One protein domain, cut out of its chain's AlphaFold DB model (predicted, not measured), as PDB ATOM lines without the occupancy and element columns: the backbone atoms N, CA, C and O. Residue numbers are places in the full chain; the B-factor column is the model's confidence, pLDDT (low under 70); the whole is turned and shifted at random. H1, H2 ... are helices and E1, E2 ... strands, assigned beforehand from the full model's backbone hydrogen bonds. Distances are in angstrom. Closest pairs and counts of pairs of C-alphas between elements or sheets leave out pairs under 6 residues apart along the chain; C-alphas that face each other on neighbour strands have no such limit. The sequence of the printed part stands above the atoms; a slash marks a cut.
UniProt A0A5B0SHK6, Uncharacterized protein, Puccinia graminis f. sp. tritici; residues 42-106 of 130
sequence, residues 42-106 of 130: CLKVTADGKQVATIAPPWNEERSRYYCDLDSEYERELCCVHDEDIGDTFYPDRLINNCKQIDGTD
ATOM      1  N   CYS A  42     115.441  91.332  81.544       90.25
ATOM      2  CA  CYS A  42     116.605  90.508  81.250       90.25
ATOM      3  C   CYS A  42     117.870  91.305  81.534       90.25
ATOM      4  O   CYS A  42     117.910  92.489  81.207       90.25
ATOM      5  N   LEU A  43     118.901  90.685  82.103       91.00
ATOM      6  CA  LEU A  43     120.185  91.339  82.362       91.00
ATOM      7  C   LEU A  43     121.344  90.684  81.625       91.00
ATOM      8  O   LEU A  43     121.360  89.474  81.400       91.00
ATOM      9  N   LYS A  44     122.359  91.510  81.374       90.12
ATOM     10  CA  LYS A  44     123.710  91.105  80.993       90.12
ATOM     11  C   LYS A  44     124.757  91.874  81.782       90.12
ATOM     12  O   LYS A  44     124.494  92.966  82.283       90.12
ATOM     13  N   VAL A  45     125.973  91.339  81.826       90.25
ATOM     14  CA  VAL A  45     127.153  92.087  82.282       90.25
ATOM     15  C   VAL A  45     127.713  92.887  81.107       90.25
ATOM     16  O   VAL A  45     127.811  92.375  79.994       90.25
ATOM     17  N   THR A  46     128.082  94.146  81.334       90.12
ATOM     18  CA  THR A  46     128.726  94.979  80.309       90.12
ATOM     19  C   THR A  46     130.097  94.427  79.915       90.12
ATOM     20  O   THR A  46     130.757  93.743  80.694       90.12
ATOM     21  N   ALA A  47     130.579  94.760  78.713       87.62
ATOM     22  CA  ALA A  47     131.851  94.241  78.195       87.62
ATOM     23  C   ALA A  47     133.078  94.565  79.077       87.62
ATOM     24  O   ALA A  47     134.080  93.857  79.028       87.62
ATOM     25  N   ASP A  48     133.012  95.626  79.890       88.00
ATOM     26  CA  ASP A  48     134.059  95.996  80.848       88.00
ATOM     27  C   ASP A  48     133.990  95.221  82.178       88.00
ATOM     28  O   ASP A  48     134.883  95.368  83.016       88.00
ATOM     29  N   GLY A  49     132.946  94.412  82.383       87.31
ATOM     30  CA  GLY A  49     132.744  93.596  83.575       87.31
ATOM     31  C   GLY A  49     132.378  94.383  84.834       87.31
ATOM     32  O   GLY A  49     132.502  93.837  85.929       87.31
ATOM     33  N   LYS A  50     131.996  95.663  84.721       90.44
ATOM     34  CA  LYS A  50     131.790  96.552  85.884       90.44
ATOM     35  C   LYS A  50     130.339  96.905  86.157       90.44
ATOM     36  O   LYS A  50     130.031  97.321  87.270       90.44
ATOM     37  N   GLN A  51     129.488  96.800  85.149       93.50
ATOM     38  CA  GLN A  51     128.096  97.213  85.202       93.50
ATOM     39  C   GLN A  51     127.207  96.085  84.695       93.50
ATOM     40  O   GLN A  51     127.667  95.094  84.115       93.50
ATOM     41  N   VAL A  52     125.916  96.258  84.919       92.88
ATOM     42  CA  VAL A  52     124.883  95.455  84.288       92.88
ATOM     43  C   VAL A  52     124.059  96.333  83.374       92.88
ATOM     44  O   VAL A  52     123.830  97.501  83.674       92.88
ATOM     45  N   ALA A  53     123.638  95.766  82.254       93.12
ATOM     46  CA  ALA A  53     122.635  96.363  81.391       93.12
ATOM     47  C   ALA A  53     121.383  95.499  81.463       93.12
ATOM     48  O   ALA A  53     121.486  94.268  81.439       93.12
ATOM     49  N   THR A  54     120.220  96.134  81.541       92.81
ATOM     50  CA  THR A  54     118.926  95.459  81.534       92.81
ATOM     51  C   THR A  54     118.121  95.837  80.302       92.81
ATOM     52  O   THR A  54     118.295  96.909  79.729       92.81
ATOM     53  N   ILE A  55     117.218  94.952  79.895       90.00
ATOM     54  CA  ILE A  55     116.216  95.211  78.858       90.00
ATOM     55  C   ILE A  55     114.861  94.674  79.302       90.00
ATOM     56  O   ILE A  55     114.779  93.759  80.126       90.00
ATOM     57  N   ALA A  56     113.794  95.213  78.713       88.00
ATOM     58  CA  ALA A  56     112.497  94.557  78.772       88.00
ATOM     59  C   ALA A  56     112.605  93.177  78.096       88.00
ATOM     60  O   ALA A  56     113.228  93.077  77.032       88.00
ATOM     61  N   PRO A  57     112.030  92.115  78.686       86.19
ATOM     62  CA  PRO A  57     112.169  90.786  78.127       86.19
ATOM     63  C   PRO A  57     111.473  90.725  76.759       86.19
ATOM     64  O   PRO A  57     110.334  91.184  76.637       86.19
ATOM     65  N   PRO A  58     112.136  90.202  75.715       83.69
ATOM     66  CA  PRO A  58     111.558  90.135  74.380       83.69
ATOM     67  C   PRO A  58     110.464  89.061  74.286       83.69
ATOM     68  O   PRO A  58     110.482  88.053  74.998       83.69
ATOM     69  N   TRP A  59     109.485  89.283  73.405       81.38
ATOM     70  CA  TRP A  59     108.415  88.322  73.129       81.38
ATOM     71  C   TRP A  59     108.934  87.165  72.268       81.38
ATOM     72  O   TRP A  59     109.416  87.381  71.157       81.38
ATOM     73  N   ASN A  60     108.814  85.936  72.769       78.06
ATOM     74  CA  ASN A  60     109.116  84.707  72.046       78.06
ATOM     75  C   ASN A  60     107.822  84.133  71.450       78.06
ATOM     76  O   ASN A  60     106.992  83.577  72.170       78.06
ATOM     77  N   GLU A  61     107.671  84.264  70.129       78.19
ATOM     78  CA  GLU A  61     106.494  83.803  69.377       78.19
ATOM     79  C   GLU A  61     106.283  82.287  69.482       78.19
ATOM     80  O   GLU A  61     105.161  81.826  69.691       78.19
ATOM     81  N   GLU A  62     107.363  81.501  69.393       77.44
ATOM     82  CA  GLU A  62     107.309  80.033  69.425       77.44
ATOM     83  C   GLU A  62     106.745  79.523  70.752       77.44
ATOM     84  O   GLU A  62     105.934  78.597  70.786       77.44
ATOM     85  N   ARG A  63     107.146  80.159  71.855       72.12
ATOM     86  CA  ARG A  63     106.679  79.816  73.201       72.12
ATOM     87  C   ARG A  63     105.472  80.646  73.647       72.12
ATOM     88  O   ARG A  63     104.969  80.410  74.745       72.12
ATOM     89  N   SER A  64     105.037  81.607  72.826       77.31
ATOM     90  CA  SER A  64     103.983  82.586  73.124       77.31
ATOM     91  C   SER A  64     104.147  83.229  74.508       77.31
ATOM     92  O   SER A  64     103.207  83.285  75.301       77.31
ATOM     93  N   ARG A  65     105.375  83.653  74.830       74.25
ATOM     94  CA  ARG A  65     105.728  84.217  76.143       74.25
ATOM     95  C   ARG A  65     106.955  85.111  76.069       74.25
ATOM     96  O   ARG A  65     107.778  84.967  75.174       74.25
ATOM     97  N   TYR A  66     107.132  85.971  77.063       78.88
ATOM     98  CA  TYR A  66     108.366  86.737  77.228       78.88
ATOM     99  C   TYR A  66     109.495  85.845  77.766       78.88
ATOM    100  O   TYR A  66     109.255  85.051  78.683       78.88
ATOM    101  N   TYR A  67     110.686  85.932  77.161       77.94
ATOM    102  CA  TYR A  67     111.857  85.134  77.542       77.94
ATOM    103  C   TYR A  67     113.184  85.822  77.220       77.94
ATOM    104  O   TYR A  67     113.300  86.529  76.228       77.94
ATOM    105  N   CYS A  68     114.189  85.591  78.061       82.44
ATOM    106  CA  CYS A  68     115.510  86.213  77.971       82.44
ATOM    107  C   CYS A  68     116.485  85.511  77.003       82.44
ATOM    108  O   CYS A  68     117.597  85.974  76.794       82.44
ATOM    109  N   ASP A  69     116.068  84.417  76.364       71.31
ATOM    110  CA  ASP A  69     116.916  83.537  75.547       71.31
ATOM    111  C   ASP A  69     116.907  83.876  74.050       71.31
ATOM    112  O   ASP A  69     117.533  83.183  73.250       71.31
ATOM    113  N   LEU A  70     116.203  84.941  73.661       64.75
ATOM    114  CA  LEU A  70     116.209  85.444  72.286       64.75
ATOM    115  C   LEU A  70     117.456  86.273  71.965       64.75
ATOM    116  O   LEU A  70     117.821  86.393  70.797       64.75
ATOM    117  N   ASP A  71     118.100  86.835  72.987       66.31
ATOM    118  CA  ASP A  71     119.371  87.539  72.867       66.31
ATOM    119  C   ASP A  71     120.405  86.822  73.738       66.31
ATOM    120  O   ASP A  71     120.283  86.779  74.961       66.31
ATOM    121  N   SER A  72     121.430  86.264  73.092       67.88
ATOM    122  CA  SER A  72     122.494  85.487  73.738       67.88
ATOM    123  C   SER A  72     123.262  86.262  74.805       67.88
ATOM    124  O   SER A  72     123.995  85.671  75.587       67.88
ATOM    125  N   GLU A  73     123.176  87.591  74.808       78.69
ATOM    126  CA  GLU A  73     123.860  88.389  75.817       78.69
ATOM    127  C   GLU A  73     123.023  88.567  77.089       78.69
ATOM    128  O   GLU A  73     123.595  88.693  78.169       78.69
ATOM    129  N   TYR A  74     121.691  88.558  76.987       79.25
ATOM    130  CA  TYR A  74     120.768  88.896  78.074       79.25
ATOM    131  C   TYR A  74     120.097  87.668  78.679       79.25
ATOM    132  O   TYR A  74     118.892  87.655  78.861       79.25
ATOM    133  N   GLU A  75     120.856  86.637  79.029       75.00
ATOM    134  CA  GLU A  75     120.296  85.316  79.357       75.00
ATOM    135  C   GLU A  75     119.562  85.230  80.711       75.00
ATOM    136  O   GLU A  75     118.958  84.205  81.019       75.00
ATOM    137  N   ARG A  76     119.620  86.269  81.555       84.56
ATOM    138  CA  ARG A  76     119.150  86.191  82.950       84.56
ATOM    139  C   ARG A  76     117.892  86.991  83.213       84.56
ATOM    140  O   ARG A  76     117.910  88.215  83.145       84.56
ATOM    141  N   GLU A  77     116.857  86.284  83.643       88.44
ATOM    142  CA  GLU A  77     115.598  86.849  84.128       88.44
ATOM    143  C   GLU A  77     115.770  87.487  85.514       88.44
ATOM    144  O   GLU A  77     116.441  86.938  86.397       88.44
ATOM    145  N   LEU A  78     115.117  88.624  85.729       90.94
ATOM    146  CA  LEU A  78     115.128  89.355  86.993       90.94
ATOM    147  C   LEU A  78     113.784  90.042  87.250       90.94
ATOM    148  O   LEU A  78     113.044  90.344  86.314       90.94
ATOM    149  N   CYS A  79     113.519  90.338  88.520       92.75
ATOM    150  CA  CYS A  79     112.379  91.128  88.970       92.75
ATOM    151  C   CYS A  79     112.879  92.349  89.762       92.75
ATOM    152  O   CYS A  79     113.560  92.157  90.767       92.75
ATOM    153  N   CYS A  80     112.557  93.582  89.358       93.88
ATOM    154  CA  CYS A  80     112.954  94.818  90.051       93.88
ATOM    155  C   CYS A  80     111.782  95.552  90.713       93.88
ATOM    156  O   CYS A  80     110.620  95.398  90.324       93.88
ATOM    157  N   VAL A  81     112.110  96.380  91.710       94.62
ATOM    158  CA  VAL A  81     111.173  97.286  92.397       94.62
ATOM    159  C   VAL A  81     110.731  98.430  91.490       94.62
ATOM    160  O   VAL A  81     109.563  98.813  91.537       94.62
ATOM    161  N   HIS A  82     111.642  98.967  90.677       92.50
ATOM    162  CA  HIS A  82     111.382 100.131  89.837       92.50
ATOM    163  C   HIS A  82     111.463  99.777  88.350       92.50
ATOM    164  O   HIS A  82     112.256  98.935  87.935       92.50
ATOM    165  N   ASP A  83     110.631 100.425  87.536       89.31
ATOM    166  CA  ASP A  83     110.638 100.285  86.077       89.31
ATOM    167  C   ASP A  83     111.886 100.900  85.435       89.31
ATOM    168  O   ASP A  83     112.374 100.379  84.441       89.31
ATOM    169  N   GLU A  84     112.441 101.958  86.030       89.62
ATOM    170  CA  GLU A  84     113.716 102.571  85.625       89.62
ATOM    171  C   GLU A  84     114.921 101.623  85.715       89.62
ATOM    172  O   GLU A  84     115.937 101.875  85.075       89.62
ATOM    173  N   ASP A  85     114.819 100.528  86.475       89.94
ATOM    174  CA  ASP A  85     115.846  99.483  86.514       89.94
ATOM    175  C   ASP A  85     115.737  98.527  85.302       89.94
ATOM    176  O   ASP A  85     116.548  97.609  85.156       89.94
ATOM    177  N   ILE A  86     114.750  98.723  84.415       90.88
ATOM    178  CA  ILE A  86     114.518  97.948  83.190       90.88
ATOM    179  C   ILE A  86     114.827  98.813  81.959       90.88
ATOM    180  O   ILE A  86     114.172  99.823  81.712       90.88
ATOM    181  N   GLY A  87     115.786  98.388  81.131       86.25
ATOM    182  CA  GLY A  87     116.218  99.161  79.956       86.25
ATOM    183  C   GLY A  87     117.366 100.135  80.238       86.25
ATOM    184  O   GLY A  87     117.645 100.990  79.397       86.25
ATOM    185  N   ASP A  88     118.016 100.020  81.399       90.94
ATOM    186  CA  ASP A  88     119.077 100.919  81.858       90.94
ATOM    187  C   ASP A  88     120.408 100.171  82.053       90.94
ATOM    188  O   ASP A  88     120.467  98.940  82.094       90.94
ATOM    189  N   THR A  89     121.509 100.916  82.148       94.19
ATOM    190  CA  THR A  89     122.831 100.395  82.513       94.19
ATOM    191  C   THR A  89     123.273 100.996  83.836       94.19
ATOM    192  O   THR A  89     123.373 102.213  83.973       94.19
ATOM    193  N   PHE A  90     123.566 100.146  84.815       95.06
ATOM    194  CA  PHE A  90     123.860 100.586  86.174       95.06
ATOM    195  C   PHE A  90     124.850  99.677  86.903       95.06
ATOM    196  O   PHE A  90     125.234  98.601  86.438       95.06
ATOM    197  N   TYR A  91     125.298 100.142  88.068       95.25
ATOM    198  CA  TYR A  91     126.268  99.433  88.889       95.25
ATOM    199  C   TYR A  91     125.636  98.294  89.711       95.25
ATOM    200  O   TYR A  91     124.450  98.339  90.046       95.25
ATOM    201  N   PRO A  92     126.419  97.259  90.070       94.06
ATOM    202  CA  PRO A  92     125.914  96.066  90.752       94.06
ATOM    203  C   PRO A  92     125.225  96.313  92.095       94.06
ATOM    204  O   PRO A  92     124.398  95.511  92.510       94.06
ATOM    205  N   ASP A  93     125.540  97.402  92.791       95.75
ATOM    206  CA  ASP A  93     124.863  97.789  94.029       95.75
ATOM    207  C   ASP A  93     123.376  98.078  93.795       95.75
ATOM    208  O   ASP A  93     122.538  97.625  94.575       95.75
ATOM    209  N   ARG A  94     123.028  98.743  92.687       95.25
ATOM    210  CA  ARG A  94     121.629  98.965  92.300       95.25
ATOM    211  C   ARG A  94     120.940  97.642  91.958       95.25
ATOM    212  O   ARG A  94     119.822  97.426  92.408       95.25
ATOM    213  N   LEU A  95     121.631  96.712  91.288       94.31
ATOM    214  CA  LEU A  95     121.101  95.362  91.027       94.31
ATOM    215  C   LEU A  95     120.761  94.619  92.326       94.31
ATOM    216  O   LEU A  95     119.670  94.074  92.452       94.31
ATOM    217  N   ILE A  96     121.701  94.587  93.272       94.44
ATOM    218  CA  ILE A  96     121.570  93.836  94.529       94.44
ATOM    219  C   ILE A  96     120.457  94.419  95.410       94.44
ATOM    220  O   ILE A  96     119.754  93.672  96.084       94.44
ATOM    221  N   ASN A  97     120.289  95.741  95.410       94.75
ATOM    222  CA  ASN A  97     119.311  96.408  96.269       94.75
ATOM    223  C   ASN A  97     117.904  96.444  95.666       94.75
ATOM    224  O   ASN A  97     116.924  96.342  96.405       94.75
ATOM    225  N   ASN A  98     117.800  96.590  94.344       95.69
ATOM    226  CA  ASN A  98     116.523  96.870  93.695       95.69
ATOM    227  C   ASN A  98     115.947  95.679  92.942       95.69
ATOM    228  O   ASN A  98     114.795  95.756  92.519       95.69
ATOM    229  N   CYS A  99     116.702  94.596  92.759       94.44
ATOM    230  CA  CYS A  99     116.260  93.481  91.939       94.44
ATOM    231  C   CYS A  99     116.519  92.129  92.607       94.44
ATOM    232  O   CYS A  99     117.462  91.933  93.373       94.44
ATOM    233  N   LYS A 100     115.658  91.169  92.288       93.31
ATOM    234  CA  LYS A 100     115.696  89.790  92.765       93.31
ATOM    235  C   LYS A 100     115.732  88.832  91.592       93.31
ATOM    236  O   LYS A 100     115.210  89.113  90.510       93.31
ATOM    237  N   GLN A 101     116.302  87.666  91.842       91.12
ATOM    238  CA  GLN A 101     116.049  86.503  91.008       91.12
ATOM    239  C   GLN A 101     114.578  86.097  91.158       91.12
ATOM    240  O   GLN A 101     113.948  86.365  92.182       91.12
ATOM    241  N   ILE A 102     114.021  85.421  90.159       88.25
ATOM    242  CA  ILE A 102     112.597  85.047  90.142       88.25
ATOM    243  C   ILE A 102     112.184  84.102  91.292       88.25
ATOM    244  O   ILE A 102     111.001  83.955  91.583       88.25
ATOM    245  N   ASP A 103     113.125  83.453  91.981       87.25
ATOM    246  CA  ASP A 103     112.851  82.679  93.200       87.25
ATOM    247  C   ASP A 103     112.917  83.492  94.496       87.25
ATOM    248  O   ASP A 103     112.780  82.917  95.578       87.25
ATOM    249  N   GLY A 104     113.103  84.807  94.402       88.94
ATOM    250  CA  GLY A 104     113.236  85.703  95.545       88.94
ATOM    251  C   GLY A 104     114.655  85.821  96.094       88.94
ATOM    252  O   GLY A 104     114.870  86.603  97.022       88.94
ATOM    253  N   THR A 105     115.628  85.080  95.555       91.06
ATOM    254  CA  THR A 105     117.013  85.181  96.017       91.06
ATOM    255  C   THR A 105     117.688  86.459  95.521       91.06
ATOM    256  O   THR A 105     117.347  87.027  94.481       91.06
ATOM    257  N   ASP A 106     118.652  86.936  96.306       91.25
ATOM    258  CA  ASP A 106     119.476  88.086  95.951       91.25
ATOM    259  C   ASP A 106     120.441  87.758  94.814       91.25
ATOM    260  O   ASP A 106     120.953  86.639  94.697       91.25
TER     261      ASP A 106
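What this domain is: This is residues 42 to 106 of the 130 residues of an uncharacterized protein of Puccinia graminis f. sp. tritici (UniProt A0A5B0SHK6). There is little regular structure here: a small, strongly twisted sheet of three short strands has one short helix, H1, over one face, and loops make up much of the rest. The 65 printed residues hold E1, E2, E3, H1 in that order, a mixed class with only 20 residues in named elements; the sheet, E2 E1 E3, is antiparallel. The whole is compact, radius of gyration of the C-alphas 11.7 A, spanning 35 by 26 by 19 A.

Where its parts are: Find C-alpha 42 at (116.605, 90.508, 81.250); E1 runs from there to residue 45. E2 is residues 52 to 55, E3 residues 76 to 80, 12.8 A long, and H1 residues 92 to 98, ending at (116.523, 96.870, 93.695).

How they stand to each other: In the hairpin E1 and E2, N 44 and O 53 are 2.9 A apart; between E1 and E3, N 43 and O 76 are 2.9 A apart, both within hydrogen-bond range. H1, with every O i to N i+4 pair within range, is on the sheet at a height of 8.9 A.

The domain as a whole: The printed part has no cut. The links E2 to E3 and E3 to H1 are long. Residues 70 to 72 have pLDDT under 70.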